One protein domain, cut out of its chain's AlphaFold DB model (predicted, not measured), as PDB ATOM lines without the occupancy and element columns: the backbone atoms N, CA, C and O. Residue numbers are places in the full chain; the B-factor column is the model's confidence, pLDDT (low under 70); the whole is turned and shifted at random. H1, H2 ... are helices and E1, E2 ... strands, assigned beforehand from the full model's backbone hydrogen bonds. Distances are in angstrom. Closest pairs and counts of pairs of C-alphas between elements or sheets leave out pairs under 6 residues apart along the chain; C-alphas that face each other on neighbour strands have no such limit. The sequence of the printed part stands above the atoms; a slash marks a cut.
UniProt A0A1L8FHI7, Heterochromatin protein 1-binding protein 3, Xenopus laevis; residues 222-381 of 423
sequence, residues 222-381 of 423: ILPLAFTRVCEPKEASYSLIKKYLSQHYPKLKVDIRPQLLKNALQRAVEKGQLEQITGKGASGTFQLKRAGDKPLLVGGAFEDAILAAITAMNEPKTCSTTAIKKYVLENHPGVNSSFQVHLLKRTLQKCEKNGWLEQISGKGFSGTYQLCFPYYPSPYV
ATOM      1  N   ILE A 222      44.911 -40.511 -44.128       87.81
ATOM      2  CA  ILE A 222      44.211 -39.890 -45.277       87.81
ATOM      3  C   ILE A 222      43.263 -40.859 -46.003       87.81
ATOM      4  O   ILE A 222      42.232 -40.438 -46.535       87.81
ATOM      5  N   LEU A 223      43.610 -42.151 -46.068       90.62
ATOM      6  CA  LEU A 223      42.892 -43.131 -46.896       90.62
ATOM      7  C   LEU A 223      41.363 -43.141 -46.696       90.62
ATOM      8  O   LEU A 223      40.673 -43.104 -47.709       90.62
ATOM      9  N   PRO A 224      40.791 -43.142 -45.477       90.31
ATOM     10  CA  PRO A 224      39.336 -43.214 -45.299       90.31
ATOM     11  C   PRO A 224      38.591 -42.035 -45.916       90.31
ATOM     12  O   PRO A 224      37.526 -42.211 -46.509       90.31
ATOM     13  N   LEU A 225      39.176 -40.837 -45.831       90.62
ATOM     14  CA  LEU A 225      38.626 -39.648 -46.465       90.62
ATOM     15  C   LEU A 225      38.718 -39.764 -47.988       90.62
ATOM     16  O   LEU A 225      37.719 -39.534 -48.661       90.62
ATOM     17  N   ALA A 226      39.855 -40.225 -48.525       91.25
ATOM     18  CA  ALA A 226      39.994 -40.514 -49.954       91.25
ATOM     19  C   ALA A 226      38.920 -41.506 -50.438       91.25
ATOM     20  O   ALA A 226      38.180 -41.192 -51.364       91.25
ATOM     21  N   PHE A 227      38.753 -42.649 -49.761       92.12
ATOM     22  CA  PHE A 227      37.686 -43.614 -50.058       92.12
ATOM     23  C   PHE A 227      36.289 -42.975 -49.986       92.12
ATOM     24  O   PHE A 227      35.446 -43.243 -50.832       92.12
ATOM     25  N   THR A 228      36.032 -42.089 -49.023       91.56
ATOM     26  CA  THR A 228      34.715 -41.446 -48.869       91.56
ATOM     27  C   THR A 228      34.421 -40.420 -49.966       91.56
ATOM     28  O   THR A 228      33.298 -40.353 -50.465       91.56
ATOM     29  N   ARG A 229      35.421 -39.642 -50.398       89.81
ATOM     30  CA  ARG A 229      35.270 -38.680 -51.503       89.81
ATOM     31  C   ARG A 229      35.149 -39.378 -52.863       89.81
ATOM     32  O   ARG A 229      34.429 -38.871 -53.722       89.81
ATOM     33  N   VAL A 230      35.826 -40.515 -53.040       90.00
ATOM     34  CA  VAL A 230      36.062 -41.184 -54.336       90.00
ATOM     35  C   VAL A 230      35.176 -42.417 -54.576       90.00
ATOM     36  O   VAL A 230      35.105 -42.889 -55.705       90.00
ATOM     37  N   CYS A 231      34.490 -42.950 -53.559       90.25
ATOM     38  CA  CYS A 231      33.602 -44.101 -53.744       90.25
ATOM     39  C   CYS A 231      32.483 -43.783 -54.739       90.25
ATOM     40  O   CYS A 231      31.829 -42.743 -54.638       90.25
ATOM     41  N   GLU A 232      32.272 -44.707 -55.669       86.56
ATOM     42  CA  GLU A 232      31.246 -44.688 -56.706       86.56
ATOM     43  C   GLU A 232      30.671 -46.113 -56.793       86.56
ATOM     44  O   GLU A 232      31.465 -47.053 -56.900       86.56
ATOM     45  N   PRO A 233      29.340 -46.310 -56.729       87.94
ATOM     46  CA  PRO A 233      28.288 -45.303 -56.546       87.94
ATOM     47  C   PRO A 233      28.309 -44.627 -55.156       87.94
ATOM     48  O   PRO A 233      29.123 -44.954 -54.287       87.94
ATOM     49  N   LYS A 234      27.442 -43.618 -54.975       90.94
ATOM     50  CA  LYS A 234      27.231 -42.895 -53.707       90.94
ATOM     51  C   LYS A 234      25.780 -43.010 -53.285       90.94
ATOM     52  O   LYS A 234      24.947 -42.244 -53.765       90.94
ATOM     53  N   GLU A 235      25.513 -43.961 -52.402       91.94
ATOM     54  CA  GLU A 235      24.172 -44.378 -52.005       91.94
ATOM     55  C   GLU A 235      23.999 -44.281 -50.493       91.94
ATOM     56  O   GLU A 235      24.897 -44.638 -49.740       91.94
ATOM     57  N   ALA A 236      22.837 -43.843 -50.014       92.69
ATOM     58  CA  ALA A 236      22.491 -43.992 -48.604       92.69
ATOM     59  C   ALA A 236      20.988 -44.206 -48.424       92.69
ATOM     60  O   ALA A 236      20.162 -43.668 -49.163       92.69
ATOM     61  N   SER A 237      20.626 -44.992 -47.412       92.38
ATOM     62  CA  SER A 237      19.229 -45.183 -47.035       92.38
ATOM     63  C   SER A 237      18.698 -44.001 -46.224       92.38
ATOM     64  O   SER A 237      19.441 -43.350 -45.483       92.38
ATOM     65  N   TYR A 238      17.386 -43.760 -46.301       92.69
ATOM     66  CA  TYR A 238      16.684 -42.731 -45.524       92.69
ATOM     67  C   TYR A 238      17.059 -42.743 -44.030       92.69
ATOM     68  O   TYR A 238      17.246 -41.687 -43.429       92.69
ATOM     69  N   SER A 239      17.206 -43.926 -43.423       92.00
ATOM     70  CA  SER A 239      17.555 -44.069 -42.005       92.00
ATOM     71  C   SER A 239      18.993 -43.641 -41.689       92.00
ATOM     72  O   SER A 239      19.221 -43.025 -40.648       92.00
ATOM     73  N   LEU A 240      19.950 -43.902 -42.585       91.81
ATOM     74  CA  LEU A 240      21.331 -43.432 -42.443       91.81
ATOM     75  C   LEU A 240      21.439 -41.921 -42.693       91.81
ATOM     76  O   LEU A 240      22.100 -41.229 -41.919       91.81
ATOM     77  N   ILE A 241      20.734 -41.403 -43.707       92.62
ATOM     78  CA  ILE A 241      20.646 -39.963 -43.992       92.62
ATOM     79  C   ILE A 241      20.062 -39.229 -42.780       92.62
ATOM     80  O   ILE A 241      20.692 -38.306 -42.263       92.62
ATOM     81  N   LYS A 242      18.908 -39.682 -42.265       92.75
ATOM     82  CA  LYS A 242      18.284 -39.112 -41.062       92.75
ATOM     83  C   LYS A 242      19.261 -39.110 -39.886       92.75
ATOM     84  O   LYS A 242      19.472 -38.063 -39.287       92.75
ATOM     85  N   LYS A 243      19.898 -40.252 -39.593       92.25
ATOM     86  CA  LYS A 243      20.851 -40.389 -38.480       92.25
ATOM     87  C   LYS A 243      21.998 -39.376 -38.560       92.25
ATOM     88  O   LYS A 243      22.316 -38.756 -37.552       92.25
ATOM     89  N   TYR A 244      22.595 -39.190 -39.737       92.44
ATOM     90  CA  TYR A 244      23.691 -38.236 -39.921       92.44
ATOM     91  C   TYR A 244      23.235 -36.782 -39.739       92.44
ATOM     92  O   TYR A 244      23.890 -36.009 -39.040       92.44
ATOM     93  N   LEU A 245      22.078 -36.421 -40.305       92.25
ATOM     94  CA  LEU A 245      21.487 -35.088 -40.147       92.25
ATOM     95  C   LEU A 245      21.158 -34.779 -38.681       92.25
ATOM     96  O   LEU A 245      21.488 -33.701 -38.197       92.25
ATOM     97  N   SER A 246      20.589 -35.740 -37.953       91.38
ATOM     98  CA  SER A 246      20.317 -35.625 -36.517       91.38
ATOM     99  C   SER A 246      21.584 -35.439 -35.672       91.38
ATOM    100  O   SER A 246      21.551 -34.729 -34.672       91.38
ATOM    101  N   GLN A 247      22.702 -36.060 -36.064       90.38
ATOM    102  CA  GLN A 247      23.966 -36.010 -35.319       90.38
ATOM    103  C   GLN A 247      24.817 -34.766 -35.613       90.38
ATOM    104  O   GLN A 247      25.547 -34.319 -34.731       90.38
ATOM    105  N   HIS A 248      24.746 -34.211 -36.827       88.44
ATOM    106  CA  HIS A 248      25.625 -33.113 -37.252       88.44
ATOM    107  C   HIS A 248      24.913 -31.806 -37.619       88.44
ATOM    108  O   HIS A 248      25.561 -30.766 -37.658       88.44
ATOM    109  N   TYR A 249      23.599 -31.829 -37.846       89.44
ATOM    110  CA  TYR A 249      22.810 -30.656 -38.230       89.44
ATOM    111  C   TYR A 249      21.560 -30.485 -37.338       89.44
ATOM    112  O   TYR A 249      20.436 -30.425 -37.851       89.44
ATOM    113  N   PRO A 250      21.707 -30.349 -36.002       87.00
ATOM    114  CA  PRO A 250      20.567 -30.201 -35.087       87.00
ATOM    115  C   PRO A 250      19.675 -28.993 -35.427       87.00
ATOM    116  O   PRO A 250      18.458 -29.061 -35.241       87.00
ATOM    117  N   LYS A 251      20.246 -27.934 -36.030       87.00
ATOM    118  CA  LYS A 251      19.517 -26.764 -36.562       87.00
ATOM    119  C   LYS A 251      18.367 -27.154 -37.518       87.00
ATOM    120  O   LYS A 251      17.341 -26.481 -37.533       87.00
ATOM    121  N   LEU A 252      18.484 -28.264 -38.259       85.12
ATOM    122  CA  LEU A 252      17.464 -28.735 -39.212       85.12
ATOM    123  C   LEU A 252      16.261 -29.445 -38.547       85.12
ATOM    124  O   LEU A 252      15.238 -29.648 -39.202       85.12
ATOM    125  N   LYS A 253      16.353 -29.812 -37.255       85.81
ATOM    126  CA  LYS A 253      15.277 -30.436 -36.447       85.81
ATOM    127  C   LYS A 253      14.615 -31.667 -37.109       85.81
ATOM    128  O   LYS A 253      13.402 -31.867 -37.011       85.81
ATOM    129  N   VAL A 254      15.413 -32.505 -37.780       86.19
ATOM    130  CA  VAL A 254      14.936 -33.615 -38.639       86.19
ATOM    131  C   VAL A 254      14.218 -34.731 -37.867       86.19
ATOM    132  O   VAL A 254      13.317 -35.367 -38.415       86.19
ATOM    133  N   ASP A 255      14.547 -34.955 -36.591       84.62
ATOM    134  CA  ASP A 255      13.799 -35.892 -35.739       84.62
ATOM    135  C   ASP A 255      12.375 -35.429 -35.435       84.62
ATOM    136  O   ASP A 255      11.459 -36.246 -35.456       84.62
ATOM    137  N   ILE A 256      12.196 -34.125 -35.210       87.31
ATOM    138  CA  ILE A 256      10.906 -33.504 -34.888       87.31
ATOM    139  C   ILE A 256      10.058 -33.353 -36.160       87.31
ATOM    140  O   ILE A 256       8.847 -33.551 -36.135       87.31
ATOM    141  N   ARG A 257      10.689 -33.015 -37.296       86.62
ATOM    142  CA  ARG A 257      10.012 -32.778 -38.583       86.62
ATOM    143  C   ARG A 257      10.543 -33.691 -39.703       86.62
ATOM    144  O   ARG A 257      11.063 -33.190 -40.703       86.62
ATOM    145  N   PRO A 258      10.364 -35.025 -39.610       86.75
ATOM    146  CA  PRO A 258      10.860 -35.976 -40.613       86.75
ATOM    147  C   PRO A 258      10.218 -35.798 -41.999       86.75
ATOM    148  O   PRO A 258      10.793 -36.234 -42.998       86.75
ATOM    149  N   GLN A 259       9.057 -35.133 -42.072       88.69
ATOM    150  CA  GLN A 259       8.391 -34.779 -43.329       88.69
ATOM    151  C   GLN A 259       9.212 -33.782 -44.168       88.69
ATOM    152  O   GLN A 259       9.170 -33.855 -45.390       88.69
ATOM    153  N   LEU A 260      10.019 -32.902 -43.556       89.94
ATOM    154  CA  LEU A 260      10.880 -31.980 -44.313       89.94
ATOM    155  C   LEU A 260      11.968 -32.736 -45.081       89.94
ATOM    156  O   LEU A 260      12.152 -32.496 -46.269       89.94
ATOM    157  N   LEU A 261      12.623 -33.708 -44.433       91.25
ATOM    158  CA  LEU A 261      13.591 -34.581 -45.106       91.25
ATOM    159  C   LEU A 261      12.929 -35.396 -46.219       91.25
ATOM    160  O   LEU A 261      13.500 -35.535 -47.295       91.25
ATOM    161  N   LYS A 262      11.720 -35.910 -45.974       91.69
ATOM    162  CA  LYS A 262      10.974 -36.667 -46.982       91.69
ATOM    163  C   LYS A 262      10.662 -35.822 -48.219       91.69
ATOM    164  O   LYS A 262      11.000 -36.226 -49.326       91.69
ATOM    165  N   ASN A 263      10.100 -34.632 -48.019       92.06
ATOM    166  CA  ASN A 263       9.747 -33.719 -49.103       92.06
ATOM    167  C   ASN A 263      10.992 -33.217 -49.854       92.06
ATOM    168  O   ASN A 263      10.948 -33.081 -51.072       92.06
ATOM    169  N   ALA A 264      12.113 -32.982 -49.161       91.50
ATOM    170  CA  ALA A 264      13.379 -32.601 -49.789       91.50
ATOM    171  C   ALA A 264      13.971 -33.731 -50.649       91.50
ATOM    172  O   ALA A 264      14.349 -33.489 -51.793       91.50
ATOM    173  N   LEU A 265      14.003 -34.971 -50.142       92.31
ATOM    174  CA  LEU A 265      14.470 -36.135 -50.906       92.31
ATOM    175  C   LEU A 265      13.590 -36.400 -52.131       92.31
ATOM    176  O   LEU A 265      14.117 -36.636 -53.214       92.31
ATOM    177  N   GLN A 266      12.266 -36.312 -51.980       92.38
ATOM    178  CA  GLN A 266      11.341 -36.494 -53.095       92.38
ATOM    179  C   GLN A 266      11.517 -35.398 -54.161       92.38
ATOM    180  O   GLN A 266      11.724 -35.736 -55.324       92.38
ATOM    181  N   ARG A 267      11.590 -34.116 -53.774       91.88
ATOM    182  CA  ARG A 267      11.907 -33.013 -54.702       91.88
ATOM    183  C   ARG A 267      13.252 -33.204 -55.406       91.88
ATOM    184  O   ARG A 267      13.367 -32.897 -56.585       91.88
ATOM    185  N   ALA A 268      14.271 -33.715 -54.718       91.38
ATOM    186  CA  ALA A 268      15.579 -33.978 -55.317       91.38
ATOM    187  C   ALA A 268      15.561 -35.158 -56.314       91.38
ATOM    188  O   ALA A 268      16.333 -35.150 -57.275       91.38
ATOM    189  N   VAL A 269      14.675 -36.146 -56.137       93.19
ATOM    190  CA  VAL A 269      14.413 -37.195 -57.142       93.19
ATOM    191  C   VAL A 269      13.620 -36.629 -58.326       93.19
ATOM    192  O   VAL A 269      14.002 -36.859 -59.470       93.19
ATOM    193  N   GLU A 270      12.582 -35.825 -58.076       92.19
ATOM    194  CA  GLU A 270      11.761 -35.158 -59.106       92.19
ATOM    195  C   GLU A 270      12.591 -34.190 -59.975       92.19
ATOM    196  O   GLU A 270      12.459 -34.187 -61.196       92.19
ATOM    197  N   LYS A 271      13.528 -33.442 -59.372       91.12
ATOM    198  CA  LYS A 271      14.542 -32.620 -60.063       91.12
ATOM    199  C   LYS A 271      15.611 -33.439 -60.816       91.12
ATOM    200  O   LYS A 271      16.472 -32.854 -61.471       91.12
ATOM    201  N   GLY A 272      15.655 -34.765 -60.665       89.75
ATOM    202  CA  GLY A 272      16.702 -35.620 -61.239       89.75
ATOM    203  C   GLY A 272      18.099 -35.459 -60.613       89.75
ATOM    204  O   GLY A 272      19.086 -35.881 -61.216       89.75
ATOM    205  N   GLN A 273      18.209 -34.872 -59.416       90.69
ATOM    206  CA  GLN A 273      19.470 -34.733 -58.667       90.69
ATOM    207  C   GLN A 273      19.825 -36.006 -57.877       90.69
ATOM    208  O   GLN A 273      21.005 -36.302 -57.658       90.69
ATOM    209  N   LEU A 274      18.808 -36.766 -57.465       92.19
ATOM    210  CA  LEU A 274      18.921 -38.084 -56.844       92.19
ATOM    211  C   LEU A 274      18.268 -39.161 -57.719       92.19
ATOM    212  O   LEU A 274      17.361 -38.887 -58.503       92.19
ATOM    213  N   GLU A 275      18.711 -40.404 -57.554       91.88
ATOM    214  CA  GLU A 275      18.011 -41.600 -58.034       91.88
ATOM    215  C   GLU A 275      17.485 -42.405 -56.846       91.88
ATOM    216  O   GLU A 275      18.174 -42.532 -55.836       91.88
ATOM    217  N   GLN A 276      16.279 -42.958 -56.958       92.75
ATOM    218  CA  GLN A 276      15.726 -43.876 -55.968       92.75
ATOM    219  C   GLN A 276      15.936 -45.315 -56.449       92.75
ATOM    220  O   GLN A 276      15.221 -45.778 -57.331       92.75
ATOM    221  N   ILE A 277      16.901 -46.025 -55.858       90.88
ATOM    222  CA  ILE A 277      17.185 -47.429 -56.211       90.88
ATOM    223  C   ILE A 277      16.149 -48.361 -55.571       90.88
ATOM    224  O   ILE A 277      15.754 -49.369 -56.154       90.88
ATOM    225  N   THR A 278      15.717 -48.052 -54.345       88.75
ATOM    226  CA  THR A 278      14.799 -48.902 -53.576       88.75
ATOM    227  C   THR A 278      13.722 -48.082 -52.874       88.75
ATOM    228  O   THR A 278      13.923 -46.912 -52.549       88.75
ATOM    229  N   GLY A 279      12.585 -48.722 -52.591       84.69
ATOM    230  CA  GLY A 279      11.428 -48.095 -51.950       84.69
ATOM    231  C   GLY A 279      10.451 -47.459 -52.943       84.69
ATOM    232  O   GLY A 279      10.486 -47.739 -54.139       84.69
ATOM    233  N   LYS A 280       9.531 -46.645 -52.417       81.06
ATOM    234  CA  LYS A 280       8.584 -45.819 -53.181       81.06
ATOM    235  C   LYS A 280       8.417 -44.478 -52.464       81.06
ATOM    236  O   LYS A 280       8.348 -44.455 -51.232       81.06
ATOM    237  N   GLY A 281       8.347 -43.380 -53.217       79.31
ATOM    238  CA  GLY A 281       8.260 -42.027 -52.657       79.31
ATOM    239  C   GLY A 281       9.457 -41.710 -51.755       79.31
ATOM    240  O   GLY A 281      10.573 -42.153 -52.002       79.31
ATOM    241  N   ALA A 282       9.246 -40.993 -50.658       75.69
ATOM    242  CA  ALA A 282      10.327 -40.537 -49.784       75.69
ATOM    243  C   ALA A 282      10.920 -41.599 -48.812       75.69
ATOM    244  O   ALA A 282      11.134 -41.316 -47.631       75.69
ATOM    245  N   SER A 283      11.166 -42.833 -49.271       83.38
ATOM    246  CA  SER A 283      11.684 -43.950 -48.459       83.38
ATOM    247  C   SER A 283      12.607 -44.879 -49.259       83.38
ATOM    248  O   SER A 283      12.455 -44.996 -50.467       83.38
ATOM    249  N   GLY A 284      13.522 -45.584 -48.587       88.56
ATOM    250  CA  GLY A 284      14.481 -46.511 -49.211       88.56
ATOM    251  C   GLY A 284      15.873 -45.907 -49.427       88.56
ATOM    252  O   GLY A 284      16.327 -45.121 -48.589       88.56
ATOM    253  N   THR A 285      16.563 -46.322 -50.493       91.94
ATOM    254  CA  THR A 285      17.955 -45.947 -50.817       91.94
ATOM    255  C   THR A 285      18.016 -44.929 -51.951       91.94
ATOM    256  O   THR A 285      17.464 -45.158 -53.028       91.94
ATOM    257  N   PHE A 286      18.752 -43.841 -51.713       93.06
ATOM    258  CA  PHE A 286      18.955 -42.745 -52.655       93.06
ATOM    259  C   PHE A 286      20.412 -42.675 -53.117       93.06
ATOM    260  O   PHE A 286      21.326 -42.692 -52.289       93.06
ATOM    261  N   GLN A 287      20.618 -42.553 -54.427       92.75
ATOM    262  CA  GLN A 287      21.915 -42.391 -55.078       92.75
ATOM    263  C   GLN A 287      22.114 -40.943 -55.542       92.75
ATOM    264  O   GLN A 287      21.208 -40.348 -56.125       92.75
ATOM    265  N   LEU A 288      23.305 -40.377 -55.342       92.19
ATOM    266  CA  LEU A 288      23.671 -39.072 -55.908       92.19
ATOM    267  C   LEU A 288      23.940 -39.176 -57.417       92.19
ATOM    268  O   LEU A 288      24.928 -39.796 -57.824       92.19
ATOM    269  N   LYS A 289      23.125 -38.502 -58.241       90.62
ATOM    270  CA  LYS A 289      23.435 -38.287 -59.664       90.62
ATOM    271  C   LYS A 289      24.530 -37.225 -59.819       90.62
ATOM    272  O   LYS A 289      24.712 -36.351 -58.964       90.62
ATOM    273  N   ARG A 290      25.307 -37.319 -60.902       86.00
ATOM    274  CA  ARG A 290      26.506 -36.498 -61.148       86.00
ATOM    275  C   ARG A 290      26.572 -36.014 -62.592       86.00
ATOM    276  O   ARG A 290      26.242 -36.762 -63.506       86.00
ATOM    277  N   ALA A 291      27.087 -34.803 -62.778       77.31
ATOM    278  CA  ALA A 291      27.536 -34.282 -64.063       77.31
ATOM    279  C   ALA A 291      29.073 -34.242 -64.054       77.31
ATOM    280  O   ALA A 291      29.696 -33.338 -63.487       77.31
ATOM    281  N   GLY A 292      29.692 -35.276 -64.631       77.44
ATOM    282  CA  GLY A 292      31.139 -35.481 -64.555       77.44
ATOM    283  C   GLY A 292      31.627 -35.624 -63.109       77.44
ATOM    284  O   GLY A 292      31.027 -36.333 -62.299       77.44
ATOM    285  N   ASP A 293      32.712 -34.928 -62.757       67.75
ATOM    286  CA  ASP A 293      33.281 -34.998 -61.406       67.75
ATOM    287  C   ASP A 293      32.363 -34.386 -60.315       67.75
ATOM    288  O   ASP A 293      32.538 -34.718 -59.138       67.75
ATOM    289  N   LYS A 294      31.356 -33.560 -60.654       78.44
ATOM    290  CA  LYS A 294      30.489 -32.863 -59.676       78.44
ATOM    291  C   LYS A 294      29.129 -33.562 -59.449       78.44
ATOM    292  O   LYS A 294      28.553 -34.094 -60.397       78.44
ATOM    293  N   PRO A 295      28.588 -33.564 -58.215       83.06
ATOM    294  CA  PRO A 295      27.211 -33.987 -57.934       83.06
ATOM    295  C   PRO A 295      26.186 -32.969 -58.453       83.06
ATOM    296  O   PRO A 295      26.494 -31.785 -58.559       83.06
ATOM    297  N   LEU A 296      24.974 -33.439 -58.770       83.50
ATOM    298  CA  LEU A 296      23.856 -32.592 -59.220       83.50
ATOM    299  C   LEU A 296      23.019 -32.016 -58.070       83.50
ATOM    300  O   LEU A 296      22.363 -30.992 -58.249       83.50
ATOM    301  N   LEU A 297      23.036 -32.657 -56.897       83.06
ATOM    302  CA  LEU A 297      22.437 -32.113 -55.681       83.06
ATOM    303  C   LEU A 297      23.360 -31.029 -55.111       83.06
ATOM    304  O   LEU A 297      24.322 -31.349 -54.426       83.06
ATOM    305  N   VAL A 298      23.087 -29.771 -55.442       75.56
ATOM    306  CA  VAL A 298      23.748 -28.570 -54.908       75.56
ATOM    307  C   VAL A 298      22.657 -27.516 -54.760       75.56
ATOM    308  O   VAL A 298      21.871 -27.341 -55.695       75.56
ATOM    309  N   GLY A 299      22.577 -26.840 -53.615       75.50
ATOM    310  CA  GLY A 299      21.480 -25.909 -53.363       75.50
ATOM    311  C   GLY A 299      21.558 -25.227 -52.002       75.50
ATOM    312  O   GLY A 299      22.622 -24.816 -51.558       75.50
ATOM    313  N   GLY A 300      20.408 -25.072 -51.342       84.44
ATOM    314  CA  GLY A 300      20.357 -24.515 -49.988       84.44
ATOM    315  C   GLY A 300      20.872 -25.496 -48.928       84.44
ATOM    316  O   GLY A 300      20.949 -26.701 -49.164       84.44
ATOM    317  N   ALA A 301      21.115 -24.997 -47.712       85.81
ATOM    318  CA  ALA A 301      21.724 -25.745 -46.601       85.81
ATOM    319  C   ALA A 301      21.079 -27.112 -46.266       85.81
ATOM    320  O   ALA A 301      21.736 -27.974 -45.685       85.81
ATOM    321  N   PHE A 302      19.810 -27.343 -46.625       88.31
ATOM    322  CA  PHE A 302      19.160 -28.651 -46.477       88.31
ATOM    323  C   PHE A 302      19.609 -29.664 -47.550       88.31
ATOM    324  O   PHE A 302      19.835 -30.832 -47.235       88.31
ATOM    325  N   GLU A 303      19.758 -29.235 -48.807       90.00
ATOM    326  CA  GLU A 303      20.209 -30.082 -49.923       90.00
ATOM    327  C   GLU A 303      21.700 -30.426 -49.769       90.00
ATOM    328  O   GLU A 303      22.077 -31.595 -49.883       90.00
ATOM    329  N   ASP A 304      22.519 -29.456 -49.359       90.44
ATOM    330  CA  ASP A 304      23.939 -29.664 -49.045       90.44
ATOM    331  C   ASP A 304      24.144 -30.604 -47.844       90.44
ATOM    332  O   ASP A 304      25.018 -31.476 -47.866       90.44
ATOM    333  N   ALA A 305      23.300 -30.508 -46.810       91.56
ATOM    334  CA  ALA A 305      23.341 -31.430 -45.677       91.56
ATOM    335  C   ALA A 305      22.943 -32.868 -46.075       91.56
ATOM    336  O   ALA A 305      23.548 -33.825 -45.582       91.56
ATOM    337  N   ILE A 306      21.985 -33.049 -46.999       92.44
ATOM    338  CA  ILE A 306      21.677 -34.364 -47.597       92.44
ATOM    339  C   ILE A 306      22.886 -34.884 -48.390       92.44
ATOM    340  O   ILE A 306      23.266 -36.045 -48.223       92.44
ATOM    341  N   LEU A 307      23.524 -34.051 -49.216       92.38
ATOM    342  CA  LEU A 307      24.725 -34.426 -49.969       92.38
ATOM    343  C   LEU A 307      25.871 -34.856 -49.041       92.38
ATOM    344  O   LEU A 307      26.548 -35.858 -49.313       92.38
ATOM    345  N   ALA A 308      26.066 -34.144 -47.928       92.19
ATOM    346  CA  ALA A 308      27.042 -34.503 -46.908       92.19
ATOM    347  C   ALA A 308      26.690 -35.843 -46.252       92.19
ATOM    348  O   ALA A 308      27.565 -36.700 -46.122       92.19
ATOM    349  N   ALA A 309      25.414 -36.062 -45.922       93.19
ATOM    350  CA  ALA A 309      24.922 -37.309 -45.347       93.19
ATOM    351  C   ALA A 309      25.114 -38.513 -46.281       93.19
ATOM    352  O   ALA A 309      25.663 -39.525 -45.853       93.19
ATOM    353  N   ILE A 310      24.729 -38.414 -47.559       92.88
ATOM    354  CA  ILE A 310      24.916 -39.511 -48.524       92.88
ATOM    355  C   ILE A 310      26.413 -39.787 -48.721       92.88
ATOM    356  O   ILE A 310      26.844 -40.937 -48.674       92.88
ATOM    357  N   THR A 311      27.240 -38.744 -48.855       91.88
ATOM    358  CA  THR A 311      28.698 -38.898 -49.000       91.88
ATOM    359  C   THR A 311      29.324 -39.577 -47.772       91.88
ATOM    360  O   THR A 311      30.099 -40.527 -47.921       91.88
ATOM    361  N   ALA A 312      28.966 -39.147 -46.558       91.69
ATOM    362  CA  ALA A 312      29.464 -39.720 -45.310       91.69
ATOM    363  C   ALA A 312      29.000 -41.164 -45.092       91.69
ATOM    364  O   ALA A 312      29.816 -42.021 -44.751       91.69
ATOM    365  N   MET A 313      27.716 -41.451 -45.311       89.94
ATOM    366  CA  MET A 313      27.082 -42.709 -44.903       89.94
ATOM    367  C   MET A 313      27.129 -43.825 -45.954       89.94
ATOM    368  O   MET A 313      26.733 -44.944 -45.643       89.94
ATOM    369  N   ASN A 314      27.631 -43.550 -47.162       89.69
ATOM    370  CA  ASN A 314      27.748 -44.533 -48.243       89.69
ATOM    371  C   ASN A 314      28.532 -45.791 -47.835       89.69
ATOM    372  O   ASN A 314      29.707 -45.679 -47.482       89.69
ATOM    373  N   GLU A 315      27.918 -46.972 -47.910       85.25
ATOM    374  CA  GLU A 315      28.544 -48.266 -47.611       85.25
ATOM    375  C   GLU A 315      28.050 -49.361 -48.573       85.25
ATOM    376  O   GLU A 315      26.852 -49.423 -48.836       85.25
ATOM    377  N   PRO A 316      28.930 -50.266 -49.052       84.19
ATOM    378  CA  PRO A 316      30.355 -50.376 -48.737       84.19
ATOM    379  C   PRO A 316      31.217 -49.340 -49.481       84.19
ATOM    380  O   PRO A 316      31.105 -49.166 -50.690       84.19
ATOM    381  N   LYS A 317      32.160 -48.699 -48.773       89.56
ATOM    382  CA  LYS A 317      33.113 -47.764 -49.394       89.56
ATOM    383  C   LYS A 317      34.164 -48.526 -50.208       89.56
ATOM    384  O   LYS A 317      35.197 -48.936 -49.668       89.56
ATOM    385  N   THR A 318      33.893 -48.714 -51.499       90.50
ATOM    386  CA  THR A 318      34.795 -49.352 -52.469       90.50
ATOM    387  C   THR A 318      35.398 -48.313 -53.417       90.50
ATOM    388  O   THR A 318      34.738 -47.357 -53.812       90.50
ATOM    389  N   CYS A 319      36.676 -48.455 -53.774       91.00
ATOM    390  CA  CYS A 319      37.339 -47.554 -54.725       91.00
ATOM    391  C   CYS A 319      38.355 -48.293 -55.595       91.00
ATOM    392  O   CYS A 319      39.038 -49.222 -55.153       91.00
ATOM    393  N   SER A 320      38.523 -47.819 -56.829       92.88
ATOM    394  CA  SER A 320      39.584 -48.275 -57.725       92.88
ATOM    395  C   SER A 320      40.944 -47.676 -57.351       92.88
ATOM    396  O   SER A 320      41.072 -46.523 -56.934       92.88
ATOM    397  N   THR A 321      42.005 -48.458 -57.550       91.94
ATOM    398  CA  THR A 321      43.399 -48.012 -57.369       91.94
ATOM    399  C   THR A 321      43.757 -46.792 -58.226       91.94
ATOM    400  O   THR A 321      44.585 -45.980 -57.814       91.94
ATOM    401  N   THR A 322      43.121 -46.625 -59.390       92.56
ATOM    402  CA  THR A 322      43.268 -45.458 -60.272       92.56
ATOM    403  C   THR A 322      42.644 -44.198 -59.679       92.56
ATOM    404  O   THR A 322      43.300 -43.156 -59.671       92.56
ATOM    405  N   ALA A 323      41.431 -44.280 -59.129       92.38
ATOM    406  CA  ALA A 323      40.744 -43.122 -58.566       92.38
ATOM    407  C   ALA A 323      41.347 -42.686 -57.213       92.38
ATOM    408  O   ALA A 323      41.565 -41.495 -56.993       92.38
ATOM    409  N   ILE A 324      41.762 -43.632 -56.353       91.62
ATOM    410  CA  ILE A 324      42.544 -43.315 -55.136       91.62
ATOM    411  C   ILE A 324      43.867 -42.626 -55.519       91.62
ATOM    412  O   ILE A 324      44.276 -41.659 -54.878       91.62
ATOM    413  N   LYS A 325      44.538 -43.092 -56.585       92.25
ATOM    414  CA  LYS A 325      45.765 -42.465 -57.103       92.25
ATOM    415  C   LYS A 325      45.515 -41.034 -57.602       92.25
ATOM    416  O   LYS A 325      46.351 -40.185 -57.307       92.25
ATOM    417  N   LYS A 326      44.415 -40.773 -58.326       92.31
ATOM    418  CA  LYS A 326      43.998 -39.420 -58.752       92.31
ATOM    419  C   LYS A 326      43.883 -38.507 -57.523       92.31
ATOM    420  O   LYS A 326      44.688 -37.593 -57.367       92.31
ATOM    421  N   TYR A 327      43.018 -38.876 -56.575       91.00
ATOM    422  CA  TYR A 327      42.768 -38.101 -55.355       91.00
ATOM    423  C   TYR A 327      44.034 -37.809 -54.536       91.00
ATOM    424  O   TYR A 327      44.235 -36.677 -54.100       91.00
ATOM    425  N   VAL A 328      44.907 -38.802 -54.327       90.12
ATOM    426  CA  VAL A 328      46.140 -38.625 -53.531       90.12
ATOM    427  C   VAL A 328      47.146 -37.699 -54.221       90.12
ATOM    428  O   VAL A 328      47.842 -36.963 -53.529       90.12
ATOM    429  N   LEU A 329      47.225 -37.704 -55.554       90.06
ATOM    430  CA  LEU A 329      48.098 -36.786 -56.295       90.06
ATOM    431  C   LEU A 329      47.554 -35.349 -56.312       90.06
ATOM    432  O   LEU A 329      48.350 -34.417 -56.260       90.06
ATOM    433  N   GLU A 330      46.231 -35.183 -56.350       88.81
ATOM    434  CA  GLU A 330      45.553 -33.877 -56.364       88.81
ATOM    435  C   GLU A 330      45.518 -33.210 -54.980       88.81
ATOM    436  O   GLU A 330      45.853 -32.037 -54.849       88.81
ATOM    437  N   ASN A 331      45.141 -33.952 -53.933       86.31
ATOM    438  CA  ASN A 331      44.902 -33.401 -52.590       86.31
ATOM    439  C   ASN A 331      46.161 -33.421 -51.708       86.31
ATOM    440  O   ASN A 331      46.258 -32.664 -50.744       86.31
ATOM    441  N   HIS A 332      47.133 -34.285 -52.021       83.56
ATOM    442  CA  HIS A 332      48.392 -34.407 -51.279       83.56
ATOM    443  C   HIS A 332      49.601 -34.492 -52.233       83.56
ATOM    444  O   HIS A 332      50.332 -35.494 -52.225       83.56
ATOM    445  N   PRO A 333      49.845 -33.455 -53.060       79.12
ATOM    446  CA  PRO A 333      51.012 -33.404 -53.932       79.12
ATOM    447  C   PRO A 333      52.294 -33.526 -53.099       79.12
ATOM    448  O   PRO A 333      52.566 -32.741 -52.195       79.12
ATOM    449  N   GLY A 334      53.082 -34.560 -53.387       74.56
ATOM    450  CA  GLY A 334      54.390 -34.770 -52.772       74.56
ATOM    451  C   GLY A 334      55.511 -34.396 -53.733       74.56
ATOM    452  O   GLY A 334      55.308 -34.371 -54.943       74.56
ATOM    453  N   VAL A 335      56.722 -34.209 -53.194       74.88
ATOM    454  CA  VAL A 335      57.932 -33.753 -53.919       74.88
ATOM    455  C   VAL A 335      58.198 -34.498 -55.241       74.88
ATOM    456  O   VAL A 335      58.819 -33.949 -56.139       74.88
ATOM    457  N   ASN A 336      57.746 -35.751 -55.373       82.69
ATOM    458  CA  ASN A 336      57.749 -36.491 -56.635       82.69
ATOM    459  C   ASN A 336      56.488 -37.365 -56.760       82.69
ATOM    460  O   ASN A 336      56.266 -38.246 -55.922       82.69
ATOM    461  N   SER A 337      55.725 -37.227 -57.848       88.44
ATOM    462  CA  SER A 337      54.512 -38.024 -58.113       88.44
ATOM    463  C   SER A 337      54.790 -39.533 -58.118       88.44
ATOM    464  O   SER A 337      54.072 -40.309 -57.489       88.44
ATOM    465  N   SER A 338      55.893 -39.965 -58.740       87.31
ATOM    466  CA  SER A 338      56.329 -41.372 -58.750       87.31
ATOM    467  C   SER A 338      56.641 -41.913 -57.348       87.31
ATOM    468  O   SER A 338      56.387 -43.085 -57.063       87.31
ATOM    469  N   PHE A 339      57.144 -41.061 -56.446       88.38
ATOM    470  CA  PHE A 339      57.379 -41.431 -55.051       88.38
ATOM    471  C   PHE A 339      56.063 -41.537 -54.271       88.38
ATOM    472  O   PHE A 339      55.891 -42.515 -53.544       88.38
ATOM    473  N   GLN A 340      55.107 -40.618 -54.477       87.81
ATOM    474  CA  GLN A 340      53.769 -40.720 -53.875       87.81
ATOM    475  C   GLN A 340      53.036 -41.994 -54.311       87.81
ATOM    476  O   GLN A 340      52.475 -42.692 -53.472       87.81
ATOM    477  N   VAL A 341      53.106 -42.373 -55.592       90.19
ATOM    478  CA  VAL A 341      52.507 -43.628 -56.084       90.19
ATOM    479  C   VAL A 341      53.161 -44.859 -55.436       90.19
ATOM    480  O   VAL A 341      52.464 -45.793 -55.036       90.19
ATOM    481  N   HIS A 342      54.488 -44.863 -55.265       90.62
ATOM    482  CA  HIS A 342      55.185 -45.935 -54.546       90.62
ATOM    483  C   HIS A 342      54.843 -45.961 -53.041       90.62
ATOM    484  O   HIS A 342      54.694 -47.042 -52.464       90.62
ATOM    485  N   LEU A 343      54.686 -44.795 -52.405       91.12
ATOM    486  CA  LEU A 343      54.262 -44.685 -51.011       91.12
ATOM    487  C   LEU A 343      52.836 -45.223 -50.842       91.12
ATOM    488  O   LEU A 343      52.641 -46.129 -50.039       91.12
ATOM    489  N   LEU A 344      51.883 -44.775 -51.664       91.81
ATOM    490  CA  LEU A 344      50.503 -45.272 -51.708       91.81
ATOM    491  C   LEU A 344      50.452 -46.796 -51.874       91.81
ATOM    492  O   LEU A 344      49.776 -47.475 -51.103       91.81
ATOM    493  N   LYS A 345      51.239 -47.353 -52.802       92.50
ATOM    494  CA  LYS A 345      51.376 -48.805 -52.989       92.50
ATOM    495  C   LYS A 345      51.824 -49.531 -51.720       92.50
ATOM    496  O   LYS A 345      51.254 -50.564 -51.376       92.50
ATOM    497  N   ARG A 346      52.828 -49.005 -51.010       92.06
ATOM    498  CA  ARG A 346      53.283 -49.567 -49.728       92.06
ATOM    499  C   ARG A 346      52.221 -49.418 -48.632       92.06
ATOM    500  O   ARG A 346      52.085 -50.326 -47.815       92.06
ATOM    501  N   THR A 347      51.483 -48.312 -48.623       91.50
ATOM    502  CA  THR A 347      50.441 -48.005 -47.636       91.50
ATOM    503  C   THR A 347      49.230 -48.925 -47.778       91.50
ATOM    504  O   THR A 347      48.853 -49.557 -46.791       91.50
ATOM    505  N   LEU A 348      48.670 -49.092 -48.984       91.69
ATOM    506  CA  LEU A 348      47.552 -50.020 -49.226       91.69
ATOM    507  C   LEU A 348      47.931 -51.447 -48.795       91.69
ATOM    508  O   LEU A 348      47.255 -52.032 -47.953       91.69
ATOM    509  N   GLN A 349      49.098 -51.941 -49.231       90.94
ATOM    510  CA  GLN A 349      49.622 -53.257 -48.833       90.94
ATOM    511  C   GLN A 349      49.898 -53.410 -47.326       90.94
ATOM    512  O   GLN A 349      50.024 -54.536 -46.841       90.94
ATOM    513  N   LYS A 350      50.060 -52.311 -46.575       90.25
ATOM    514  CA  LYS A 350      50.202 -52.332 -45.108       90.25
ATOM    515  C   LYS A 350      48.833 -52.449 -44.435       90.25
ATOM    516  O   LYS A 350      48.688 -53.249 -43.516       90.25
ATOM    517  N   CYS A 351      47.853 -51.680 -44.909       89.19
ATOM    518  CA  CYS A 351      46.473 -51.693 -44.421       89.19
ATOM    519  C   CYS A 351      45.807 -53.054 -44.683       89.19
ATOM    520  O   CYS A 351      45.218 -53.633 -43.774       89.19
ATOM    521  N   GLU A 352      46.013 -53.607 -45.879       89.44
ATOM    522  CA  GLU A 352      45.637 -54.963 -46.301       89.44
ATOM    523  C   GLU A 352      46.166 -56.026 -45.317       89.44
ATOM    524  O   GLU A 352      45.403 -56.748 -44.680       89.44
ATOM    525  N   LYS A 353      47.479 -56.028 -45.038       87.56
ATOM    526  CA  LYS A 353      48.136 -56.947 -44.076       87.56
ATOM    527  C   LYS A 353      47.823 -56.669 -42.597       87.56
ATOM    528  O   LYS A 353      48.344 -57.348 -41.701       87.56
ATOM    529  N   ASN A 354      47.005 -55.659 -42.323       85.25
ATOM    530  CA  ASN A 354      46.464 -55.364 -41.004       85.25
ATOM    531  C   ASN A 354      44.947 -55.616 -40.912       85.25
ATOM    532  O   ASN A 354      44.414 -55.510 -39.809       85.25
ATOM    533  N   GLY A 355      44.278 -55.977 -42.016       86.12
ATOM    534  CA  GLY A 355      42.826 -56.166 -42.076       86.12
ATOM    535  C   GLY A 355      42.032 -54.858 -42.009       86.12
ATOM    536  O   GLY A 355      40.927 -54.857 -41.482       86.12
ATOM    537  N   TRP A 356      42.613 -53.733 -42.449       87.38
ATOM    538  CA  TRP A 356      41.951 -52.414 -42.488       87.38
ATOM    539  C   TRP A 356      41.379 -52.075 -43.874       87.38
ATOM    540  O   TRP A 356      40.449 -51.279 -43.990       87.38
ATOM    541  N   LEU A 357      41.952 -52.686 -44.912       90.81
ATOM    542  CA  LEU A 357      41.463 -52.679 -46.286       90.81
ATOM    543  C   LEU A 357      41.397 -54.116 -46.800       90.81
ATOM    544  O   LEU A 357      42.249 -54.932 -46.454       90.81
ATOM    545  N   GLU A 358      40.440 -54.391 -47.675       90.56
ATOM    546  CA  GLU A 358      40.314 -55.651 -48.406       90.56
ATOM    547  C   GLU A 358      40.507 -55.388 -49.905       90.56
ATOM    548  O   GLU A 358      40.038 -54.370 -50.415       90.56
ATOM    549  N   GLN A 359      41.234 -56.261 -50.610       92.56
ATOM    550  CA  GLN A 359      41.370 -56.186 -52.070       92.56
ATOM    551  C   GLN A 359      40.246 -57.009 -52.703       92.56
ATOM    552  O   GLN A 359      40.308 -58.236 -52.706       92.56
ATOM    553  N   ILE A 360      39.228 -56.328 -53.231       92.06
ATOM    554  CA  ILE A 360      38.045 -56.958 -53.840       92.06
ATOM    555  C   ILE A 360      38.356 -57.447 -55.261       92.06
ATOM    556  O   ILE A 360      37.842 -58.473 -55.695       92.06
ATOM    557  N   SER A 361      39.225 -56.741 -55.991       91.81
ATOM    558  CA  SER A 361      39.673 -57.162 -57.323       91.81
ATOM    559  C   SER A 361      41.109 -56.731 -57.628       91.81
ATOM    560  O   SER A 361      41.670 -55.843 -56.982       91.81
ATOM    561  N   GLY A 362      41.702 -57.333 -58.661       87.50
ATOM    562  CA  GLY A 362      43.081 -57.071 -59.078       87.50
ATOM    563  C   GLY A 362      44.103 -57.970 -58.382       87.50
ATOM    564  O   GLY A 362      43.763 -58.980 -57.772       87.50
ATOM    565  N   LYS A 363      45.391 -57.639 -58.533       85.12
ATOM    566  CA  LYS A 363      46.492 -58.429 -57.964       85.12
ATOM    567  C   LYS A 363      47.664 -57.531 -57.593       85.12
ATOM    568  O   LYS A 363      48.417 -57.068 -58.452       85.12
ATOM    569  N   GLY A 364      47.848 -57.303 -56.295       82.25
ATOM    570  CA  GLY A 364      48.821 -56.329 -55.814       82.25
ATOM    571  C   GLY A 364      48.313 -54.910 -56.068       82.25
ATOM    572  O   GLY A 364      47.197 -54.584 -55.704       82.25
ATOM    573  N   PHE A 365      49.114 -54.040 -56.686       84.62
ATOM    574  CA  PHE A 365      48.735 -52.630 -56.868       84.62
ATOM    575  C   PHE A 365      47.923 -52.402 -58.155       84.62
ATOM    576  O   PHE A 365      48.401 -51.761 -59.089       84.62
ATOM    577  N   SER A 366      46.728 -52.987 -58.208       88.31
ATOM    578  CA  SER A 366      45.748 -52.860 -59.295       88.31
ATOM    579  C   SER A 366      44.340 -53.219 -58.799       88.31
ATOM    580  O   SER A 366      44.192 -53.724 -57.689       88.31
ATOM    581  N   GLY A 367      43.309 -52.973 -59.613       90.75
ATOM    582  CA  GLY A 367      41.919 -53.317 -59.286       90.75
ATOM    583  C   GLY A 367      41.302 -52.420 -58.210       90.75
ATOM    584  O   GLY A 367      41.592 -51.217 -58.171       90.75
ATOM    585  N   THR A 368      40.437 -52.995 -57.372       93.56
ATOM    586  CA  THR A 368      39.609 -52.293 -56.378       93.56
ATOM    587  C   THR A 368      39.897 -52.746 -54.950       93.56
ATOM    588  O   THR A 368      40.173 -53.915 -54.677       93.56
ATOM    589  N   TYR A 369      39.793 -51.793 -54.028       93.31
ATOM    590  CA  TYR A 369      39.894 -52.000 -52.588       93.31
ATOM    591  C   TYR A 369      38.593 -51.567 -51.894       93.31
ATOM    592  O   TYR A 369      37.834 -50.764 -52.438       93.31
ATOM    593  N   GLN A 370      38.364 -52.066 -50.681       92.69
ATOM    594  CA  GLN A 370      37.230 -51.728 -49.820       92.69
ATOM    595  C   GLN A 370      37.700 -51.463 -48.384       92.69
ATOM    596  O   GLN A 370      38.602 -52.145 -47.893       92.69
ATOM    597  N   LEU A 371      37.079 -50.499 -47.697       91.06
ATOM    598  CA  LEU A 371      37.268 -50.301 -46.254       91.06
ATOM    599  C   LEU A 371      36.624 -51.441 -45.453       91.06
ATOM    600  O   LEU A 371      35.431 -51.703 -45.581       91.06
ATOM    601  N   CYS A 372      37.405 -52.093 -44.583       87.88
ATOM    602  CA  CYS A 372      36.901 -53.171 -43.721       87.88
ATOM    603  C   CYS A 372      36.013 -52.668 -42.568       87.88
ATOM    604  O   CYS A 372      35.357 -53.476 -41.903       87.88
ATOM    605  N   PHE A 373      36.023 -51.357 -42.302       84.88
ATOM    606  CA  PHE A 373      35.328 -50.728 -41.182       84.88
ATOM    607  C   PHE A 373      34.507 -49.525 -41.653       84.88
ATOM    608  O   PHE A 373      35.005 -48.757 -42.483       84.88
ATOM    609  N   PRO A 374      33.301 -49.333 -41.090       86.06
ATOM    610  CA  PRO A 374      32.543 -48.098 -41.209       86.06
ATOM    611  C   PRO A 374      33.377 -46.857 -40.914       86.06
ATOM    612  O   PRO A 374      34.147 -46.824 -39.952       86.06
ATOM    613  N   TYR A 375      33.191 -45.821 -41.726       88.25
ATOM    614  CA  TYR A 375      33.824 -44.523 -41.536       88.25
ATOM    615  C   TYR A 375      32.846 -43.420 -41.936       88.25
ATOM    616  O   TYR A 375      32.559 -43.235 -43.118       88.25
ATOM    617  N   TYR A 376      32.345 -42.703 -40.931       89.50
ATOM    618  CA  TYR A 376      31.376 -41.619 -41.068       89.50
ATOM    619  C   TYR A 376      32.063 -40.300 -40.660       89.50
ATOM    620  O   TYR A 376      32.066 -39.957 -39.476       89.50
ATOM    621  N   PRO A 377      32.749 -39.601 -41.583       89.25
ATOM    622  CA  PRO A 377      33.362 -38.305 -41.293       89.25
ATOM    623  C   PRO A 377      32.284 -37.243 -41.059       89.25
ATOM    624  O   PRO A 377      31.278 -37.242 -41.760       89.25
ATOM    625  N   SER A 378      32.515 -36.323 -40.120       87.06
ATOM    626  CA  SER A 378      31.637 -35.170 -39.887       87.06
ATOM    627  C   SER A 378      31.675 -34.170 -41.059       87.06
ATOM    628  O   SER A 378      32.630 -34.197 -41.848       87.06
ATOM    629  N   PRO A 379      30.698 -33.242 -41.173       87.12
ATOM    630  CA  PRO A 379      30.644 -32.282 -42.274       87.12
ATOM    631  C   PRO A 379      31.938 -31.495 -42.453       87.12
ATOM    632  O   PRO A 379      32.461 -31.480 -43.556       87.12
ATOM    633  N   TYR A 380      32.528 -30.987 -41.370       84.94
ATOM    634  CA  TYR A 380      33.799 -30.247 -41.374       84.94
ATOM    635  C   TYR A 380      34.997 -31.038 -41.952       84.94
ATOM    636  O   TYR A 380      35.964 -30.460 -42.436       84.94
ATOM    637  N   VAL A 381      34.955 -32.378 -41.948       86.25
ATOM    638  CA  VAL A 381      36.001 -33.230 -42.555       86.25
ATOM    639  C   VAL A 381      35.697 -33.532 -44.035       86.25
ATOM    640  O   VAL A 381      36.606 -33.736 -44.851       86.25
TER     641      VAL A 381
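What this domain is: This is residues 222 to 381 of the 423 residues of the protein "Heterochromatin protein 1-binding protein 3" of Xenopus laevis (UniProt A0A1L8FHI7). Two lobes of like build sit end to end, each a small sheet of three strands with three helices on one face. One lobe holds the sheet E1 E3 E2 with H2, H3 and H4, the other the sheet E4 E6 E5 with H1, H5 and H6; between them the end of H1 meets the end of H4, and the chain crosses from lobe to lobe after H1 and again after H4. The printed part has 160 residues with six named helices and six named strands, in the order H1 E1 H2 H3 E2 E3 H4 E4 H5 H6 E5 E6; both sheets are antiparallel, and the class is mixed. The whole is compact, with a radius of gyration of the C-alphas of 17.2 A, yet elongated, spanning 50 by 28 by 27 A.

Where its parts are: H1, residues 222 to 230, begins at C-alpha 222 (44.211, -39.890, -45.277) and is 12.3 A long. E1, residues 235 to 237, leads straight into H2, residues 238 to 248, 15.5 A. H3, residues 258 to 270, measures 18.5 A. E2, residues 274 to 276, and E3, residues 285 to 288, form a hairpin. H4, residues 301 to 313, is 17.9 A long and ends at C-alpha 313 (27.082, -42.709, -44.903). E4, residues 318 to 320, leads straight into H5, residues 321 to 331, 15.4 A. H6, residues 337 to 352, is the longest helix at 22.5 A. E5, residues 357 to 359, and E6, residues 368 to 371, form the second hairpin, and E6 ends at C-alpha 371 (37.268, -50.301, -46.254).

How they stand to each other: In the sheet E4 E6 E5, N 319 and O 369 are 2.9 A apart, and N 358 and O 370 are 2.9 A apart, each within hydrogen-bond range. H1 is on this sheet at a height of 8.9 A, across the strands at 85 degrees to E4 on the local plane. H6 stands up from the same face, its line rising 55 degrees. H5 is also on the sheet; the closest C-alphas of H5 and E6 are those of Thr 321 and Thr 368, 5.8 A apart. H1 and H5 touch at 72 degrees, only just about perpendicular; their closest C-alphas are those of Ala 226 and Ile 324, 6.4 A. H5 touches residues 337 to 344 of H6 at a steep tilt of 57 degrees, opposite ways, closest at the C-alphas of Leu 329 and Ser 337, 6.8 A. H1 and H4 only just touch, only at their ends, with 3 pairs of C-alphas within 8 A; the closest are those of Thr 228 and Thr 311, 6.5 A. In the sheet E1 E3 E2, N 236 and O 286 are 3.0 A apart, and N 287 and O 275 are 2.8 A apart, each within hydrogen-bond range. H4 is on this sheet at a height of 9.7 A, across the strands at 75 degrees to E3 on the local plane. H3 stands up from the same face over E2, its line rising 51 degrees. H2, also on this sheet, touches H4 at 71 degrees, only just about perpendicular; the C-alphas of Ile 241 and Ala 309 are closest, 5.2 A. H3 and H4 are close but not clearly touching. Each split strand-helix-strand unit, two strands that run the same way in one sheet with a third strand between them and helices linking them, has a right-handed crossover: E1, H2 H3, E2, with E3 between the two strands in the sheet, and E4, H5 H6, E5, with E6 between the two strands in the sheet. In the six helices every O i to N i+4 pair is within hydrogen-bond range.

The domain as a whole: The two C-alphas farthest apart, those of Ile 256 and Ser 338, are 51.9 A apart. The printed part has no cut. The link from E3 to H4, residues 289 to 300, is long, and in it residues 290 to 291 pair antiparallel with residues 294 to 295. Mean pLDDT of the printed part is 88.6, and residue 293 is under 70.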